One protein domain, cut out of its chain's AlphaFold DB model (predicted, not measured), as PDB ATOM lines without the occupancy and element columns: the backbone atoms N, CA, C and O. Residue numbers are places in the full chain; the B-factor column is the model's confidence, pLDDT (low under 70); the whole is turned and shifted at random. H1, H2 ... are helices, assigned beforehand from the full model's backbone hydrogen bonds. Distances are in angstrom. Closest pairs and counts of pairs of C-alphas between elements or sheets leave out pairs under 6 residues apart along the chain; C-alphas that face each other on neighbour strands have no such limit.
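What this domain is: This is residues 2 to 49 of the 49 residues of an uncharacterized protein of Fusobacterium nucleatum subsp. animalis F0419 (UniProt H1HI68). The long helix H3 and the short helix H1 make the two arms of an open bracket, with H2 as the upright between them, steeply inclined to both. The first part of H3 packs on H2, while residues 42 to 49 stick out. The printed part has 48 residues, with three named helices in the order H1, H2, H3 and no named strand: all helix. It is compact, with a radius of gyration of the C-alphas of 10.7 A, and spans 30 by 24 by 17 A.

How they stand to each other: H3, residues 32 to 47, touches H2, residues 16 to 24, with residues 34 to 38 alone. The closest C-alphas, of Ile 23 and Val 34, are 5.3 A apart. The two run opposite ways at a steep tilt of 59 degrees. H1, residues 2 to 10, is close to H2 but not clearly touching; their closest C-alphas, of Met 8 and Leu 19, are 6.8 A apart. H1 and H2 run the same way at a steep tilt of 63 degrees. H1 and H3 are apart. In H1, H2 and H3 every O i to N i+4 pair is within hydrogen-bond range.

Where its parts are: H3 is 22.6 A long and ends at C-alpha 47 (178.014, 248.738, 285.604). H2 measures 11.9 A. H1 measures 12.5 A from C-alpha 2 (182.183, 261.955, 271.253).

The domain as a whole: The farthest C-alphas, of Glu 27 and Lys 49, are 31.2 A apart. The printed part has no cut and no long link. Residues 45 to 49 have pLDDT under 70.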
ATOM      1  N   GLU A   2     182.354 261.438 272.630       74.19
ATOM      2  CA  GLU A   2     182.183 261.955 271.253       74.19
ATOM      3  C   GLU A   2     181.890 260.855 270.226       74.19
ATOM      4  O   GLU A   2     180.979 261.024 269.426       74.19
ATOM      5  N   GLY A   3     182.540 259.689 270.332       75.94
ATOM      6  CA  GLY A   3     182.321 258.587 269.387       75.94
ATOM      7  C   GLY A   3     180.865 258.115 269.299       75.94
ATOM      8  O   GLY A   3     180.365 257.909 268.203       75.94
ATOM      9  N   LEU A   4     180.142 258.036 270.427       77.88
ATOM     10  CA  LEU A   4     178.712 257.688 270.421       77.88
ATOM     11  C   LEU A   4     177.862 258.765 269.723       77.88
ATOM     12  O   LEU A   4     176.901 258.437 269.040       77.88
ATOM     13  N   LYS A   5     178.212 260.050 269.874       79.44
ATOM     14  CA  LYS A   5     177.499 261.157 269.217       79.44
ATOM     15  C   LYS A   5     177.706 261.164 267.704       79.44
ATOM     16  O   LYS A   5     176.767 261.476 266.980       79.44
ATOM     17  N   GLU A   6     178.909 260.844 267.234       85.69
ATOM     18  CA  GLU A   6     179.181 260.699 265.799       85.69
ATOM     19  C   GLU A   6     178.458 259.483 265.222       85.69
ATOM     20  O   GLU A   6     177.761 259.622 264.226       85.69
ATOM     21  N   LEU A   7     178.507 258.347 265.924       82.38
ATOM     22  CA  LEU A   7     177.723 257.148 265.620       82.38
ATOM     23  C   LEU A   7     176.230 257.454 265.480       82.38
ATOM     24  O   LEU A   7     175.615 257.107 264.482       82.38
ATOM     25  N   MET A   8     175.648 258.143 266.462       84.62
ATOM     26  CA  MET A   8     174.243 258.551 266.433       84.62
ATOM     27  C   MET A   8     173.932 259.404 265.195       84.62
ATOM     28  O   MET A   8     172.947 259.160 264.505       84.62
ATOM     29  N   LYS A   9     174.815 260.346 264.853       85.94
ATOM     30  CA  LYS A   9     174.660 261.205 263.677       85.94
ATOM     31  C   LYS A   9     174.765 260.435 262.354       85.94
ATOM     32  O   LYS A   9     173.978 260.721 261.456       85.94
ATOM     33  N   ASP A  10     175.682 259.476 262.244       86.56
ATOM     34  CA  ASP A  10     175.829 258.607 261.063       86.56
ATOM     35  C   ASP A  10     174.633 257.665 260.889       86.56
ATOM     36  O   ASP A  10     174.168 257.446 259.773       86.56
ATOM     37  N   LEU A  11     174.080 257.171 261.998       83.00
ATOM     38  CA  LEU A  11     172.861 256.361 262.032       83.00
ATOM     39  C   LEU A  11     171.580 257.200 261.845       83.00
ATOM     40  O   LEU A  11     170.486 256.649 261.747       83.00
ATOM     41  N   GLY A  12     171.695 258.532 261.800       86.44
ATOM     42  CA  GLY A  12     170.566 259.448 261.630       86.44
ATOM     43  C   GLY A  12     169.655 259.577 262.856       86.44
ATOM     44  O   GLY A  12     168.532 260.057 262.728       86.44
ATOM     45  N   VAL A  13     170.124 259.171 264.035       85.81
ATOM     46  CA  VAL A  13     169.390 259.229 265.305       85.81
ATOM     47  C   VAL A  13     169.961 260.323 266.202       85.81
ATOM     48  O   VAL A  13     171.170 260.511 266.296       85.81
ATOM     49  N   PHE A  14     169.101 261.071 266.889       83.06
ATOM     50  CA  PHE A  14     169.526 262.218 267.702       83.06
ATOM     51  C   PHE A  14     169.300 261.992 269.194       83.06
ATOM     52  O   PHE A  14     169.895 262.675 270.031       83.06
ATOM     53  N   THR A  15     168.464 261.012 269.534       84.62
ATOM     54  CA  THR A  15     168.111 260.655 270.904       84.62
ATOM     55  C   THR A  15     168.412 259.192 271.209       84.62
ATOM     56  O   THR A  15     168.543 258.343 270.328       84.62
ATOM     57  N   PHE A  16     168.522 258.885 272.499       81.25
ATOM     58  CA  PHE A  16     168.775 257.525 272.967       81.25
ATOM     59  C   PHE A  16     167.591 256.586 272.690       81.25
ATOM     60  O   PHE A  16     167.804 255.411 272.416       81.25
ATOM     61  N   GLU A  17     166.356 257.101 272.714       84.12
ATOM     62  CA  GLU A  17     165.156 256.343 272.332       84.12
ATOM     63  C   GLU A  17     165.144 255.996 270.844       84.12
ATOM     64  O   GLU A  17     164.815 254.866 270.490       84.12
ATOM     65  N   GLU A  18     165.545 256.922 269.973       88.12
ATOM     66  CA  GLU A  18     165.675 256.644 268.540       88.12
ATOM     67  C   GLU A  18     166.782 255.628 268.271       88.12
ATOM     68  O   GLU A  18     166.562 254.669 267.539       88.12
ATOM     69  N   LEU A  19     167.943 255.785 268.916       85.56
ATOM     70  CA  LEU A  19     169.036 254.818 268.824       85.56
ATOM     71  C   LEU A  19     168.585 253.434 269.302       85.56
ATOM     72  O   LEU A  19     168.862 252.435 268.648       85.56
ATOM     73  N   LYS A  20     167.847 253.364 270.412       84.44
ATOM     74  CA  LYS A  20     167.284 252.111 270.915       84.44
ATOM     75  C   LYS A  20     166.278 251.515 269.929       84.44
ATOM     76  O   LYS A  20     166.357 250.329 269.646       84.44
ATOM     77  N   THR A  21     165.392 252.332 269.365       88.75
ATOM     78  CA  THR A  21     164.414 251.902 268.352       88.75
ATOM     79  C   THR A  21     165.113 251.354 267.109       88.75
ATOM     80  O   THR A  21     164.723 250.313 266.595       88.75
ATOM     81  N   TYR A  22     166.188 252.011 266.669       87.62
ATOM     82  CA  TYR A  22     167.037 251.565 265.570       87.62
ATOM     83  C   TYR A  22     167.713 250.221 265.887       87.62
ATOM     84  O   TYR A  22     167.653 249.291 265.090       87.62
ATOM     85  N   ILE A  23     168.277 250.083 267.092       87.06
ATOM     86  CA  ILE A  23     168.901 248.846 267.587       87.06
ATOM     87  C   ILE A  23     167.881 247.724 267.807       87.06
ATOM     88  O   ILE A  23     168.269 246.565 267.775       87.06
ATOM     89  N   GLU A  24     166.613 248.021 268.091       84.88
ATOM     90  CA  GLU A  24     165.542 247.031 268.292       84.88
ATOM     91  C   GLU A  24     164.817 246.672 266.986       84.88
ATOM     92  O   GLU A  24     164.106 245.666 266.935       84.88
ATOM     93  N   ALA A  25     165.012 247.450 265.919       88.50
ATOM     94  CA  ALA A  25     164.413 247.171 264.628       88.50
ATOM     95  C   ALA A  25     164.977 245.856 264.049       88.50
ATOM     96  O   ALA A  25     166.199 245.664 264.021       88.50
ATOM     97  N   PRO A  26     164.116 244.942 263.560       85.25
ATOM     98  CA  PRO A  26     164.545 243.668 262.984       85.25
ATOM     99  C   PRO A  26     165.422 243.856 261.737       85.25
ATOM    100  O   PRO A  26     166.297 243.039 261.484       85.25
ATOM    101  N   GLU A  27     165.214 244.945 260.995       87.75
ATOM    102  CA  GLU A  27     165.941 245.277 259.762       87.75
ATOM    103  C   GLU A  27     167.425 245.593 259.999       87.75
ATOM    104  O   GLU A  27     168.242 245.350 259.116       87.75
ATOM    105  N   HIS A  28     167.776 246.072 261.197       84.88
ATOM    106  CA  HIS A  28     169.136 246.491 261.545       84.88
ATOM    107  C   HIS A  28     169.857 245.484 262.469       84.88
ATOM    108  O   HIS A  28     171.020 245.684 262.806       84.88
ATOM    109  N   GLN A  29     169.217 244.367 262.868       82.44
ATOM    110  CA  GLN A  29     169.806 243.379 263.803       82.44
ATOM    111  C   GLN A  29     171.097 242.730 263.294       82.44
ATOM    112  O   GLN A  29     171.931 242.292 264.092       82.44
ATOM    113  N   ASP A  30     171.248 242.617 261.977       87.06
ATOM    114  CA  ASP A  30     172.416 241.981 261.375       87.06
ATOM    115  C   ASP A  30     173.627 242.911 261.299       87.06
ATOM    116  O   ASP A  30     174.758 242.418 261.200       87.06
ATOM    117  N   GLU A  31     173.417 244.224 261.427       87.38
ATOM    118  CA  GLU A  31     174.474 245.224 261.360       87.38
ATOM    119  C   GLU A  31     175.450 245.083 262.535       87.38
ATOM    120  O   GLU A  31     175.062 244.982 263.703       87.38
ATOM    121  N   GLU A  32     176.753 245.103 262.239       88.19
ATOM    122  CA  GLU A  32     177.799 245.010 263.268       88.19
ATOM    123  C   GLU A  32     177.694 246.141 264.296       88.19
ATOM    124  O   GLU A  32     177.919 245.932 265.487       88.19
ATOM    125  N   ILE A  33     177.276 247.324 263.849       84.50
ATOM    126  CA  ILE A  33     177.106 248.511 264.684       84.50
ATOM    127  C   ILE A  33     175.999 248.321 265.724       84.50
ATOM    128  O   ILE A  33     176.172 248.681 266.886       84.50
ATOM    129  N   VAL A  34     174.898 247.666 265.345       87.56
ATOM    130  CA  VAL A  34     173.776 247.353 266.236       87.56
ATOM    131  C   VAL A  34     174.188 246.323 267.280       87.56
ATOM    132  O   VAL A  34     173.854 246.486 268.454       87.56
ATOM    133  N   LYS A  35     174.976 245.312 266.893       88.12
ATOM    134  CA  LYS A  35     175.539 244.318 267.823       88.12
ATOM    135  C   LYS A  35     176.469 244.974 268.846       88.12
ATOM    136  O   LYS A  35     176.254 244.807 270.044       88.12
ATOM    137  N   GLN A  36     177.414 245.798 268.387       86.56
ATOM    138  CA  GLN A  36     178.337 246.529 269.263       86.56
ATOM    139  C   GLN A  36     177.619 247.486 270.212       86.56
ATOM    140  O   GLN A  36     177.966 247.575 271.392       86.56
ATOM    141  N   LEU A  37     176.613 248.210 269.712       86.38
ATOM    142  CA  LEU A  37     175.791 249.070 270.547       86.38
ATOM    143  C   LEU A  37     175.109 248.220 271.617       86.38
ATOM    144  O   LEU A  37     175.318 248.478 272.796       86.38
ATOM    145  N   LYS A  38     174.382 247.166 271.242       85.06
ATOM    146  CA  LYS A  38     173.664 246.287 272.176       85.06
ATOM    147  C   LYS A  38     174.568 245.736 273.286       85.06
ATOM    148  O   LYS A  38     174.209 245.864 274.453       85.06
ATOM    149  N   GLU A  39     175.765 245.259 272.943       85.44
ATOM    150  CA  GLU A  39     176.775 244.836 273.926       85.44
ATOM    151  C   GLU A  39     177.201 245.990 274.846       85.44
ATOM    152  O   GLU A  39     177.240 245.843 276.066       85.44
ATOM    153  N   THR A  40     177.464 247.173 274.285       82.75
ATOM    154  CA  THR A  40     177.822 248.368 275.065       82.75
ATOM    155  C   THR A  40     176.704 248.763 276.036       82.75
ATOM    156  O   THR A  40     176.978 249.096 277.188       82.75
ATOM    157  N   PHE A  41     175.445 248.707 275.600       80.81
ATOM    158  CA  PHE A  41     174.266 248.971 276.427       80.81
ATOM    159  C   PHE A  41     174.112 247.944 277.560       80.81
ATOM    160  O   PHE A  41     173.777 248.329 278.682       80.81
ATOM    161  N   GLU A  42     174.359 246.658 277.296       82.12
ATOM    162  CA  GLU A  42     174.340 245.603 278.317       82.12
ATOM    163  C   GLU A  42     175.433 245.815 279.370       82.12
ATOM    164  O   GLU A  42     175.130 245.811 280.564       82.12
ATOM    165  N   VAL A  43     176.663 246.121 278.943       81.00
ATOM    166  CA  VAL A  43     177.773 246.443 279.852       81.00
ATOM    167  C   VAL A  43     177.442 247.669 280.703       81.00
ATOM    168  O   VAL A  43     177.581 247.625 281.924       81.00
ATOM    169  N   PHE A  44     176.940 248.752 280.100       71.69
ATOM    170  CA  PHE A  44     176.527 249.948 280.845       71.69
ATOM    171  C   PHE A  44     175.469 249.632 281.909       71.69
ATOM    172  O   PHE A  44     175.571 250.104 283.039       71.69
ATOM    173  N   LYS A  45     174.487 248.790 281.574       68.50
ATOM    174  CA  LYS A  45     173.428 248.371 282.498       68.50
ATOM    175  C   LYS A  45     173.947 247.504 283.649       68.50
ATOM    176  O   LYS A  45     173.403 247.584 284.748       68.50
ATOM    177  N   GLU A  46     174.969 246.682 283.421       65.31
ATOM    178  CA  GLU A  46     175.637 245.925 284.489       65.31
ATOM    179  C   GLU A  46     176.511 246.803 285.388       65.31
ATOM    180  O   GLU A  46     176.647 246.508 286.572       65.31
ATOM    181  N   THR A  47     177.075 247.888 284.855       59.25
ATOM    182  CA  THR A  47     178.014 248.738 285.604       59.25
ATOM    183  C   THR A  47     177.312 249.723 286.555       59.25
ATOM    184  O   THR A  47     177.944 250.227 287.478       59.25
ATOM    185  N   GLU A  48     176.011 249.985 286.377       53.31
ATOM    186  CA  GLU A  48     175.191 250.794 287.304       53.31
ATOM    187  C   GLU A  48     174.546 249.983 288.450       53.31
ATOM    188  O   GLU A  48     173.644 250.480 289.130       53.31
ATOM    189  N   LYS A  49     174.971 248.731 288.663       45.66
ATOM    190  CA  LYS A  49     174.405 247.828 289.675       45.66
ATOM    191  C   LYS A  49     175.188 247.790 290.986       45.66
ATOM    192  O   LYS A  49     176.436 247.831 290.944       45.66
TER     193      LYS A  49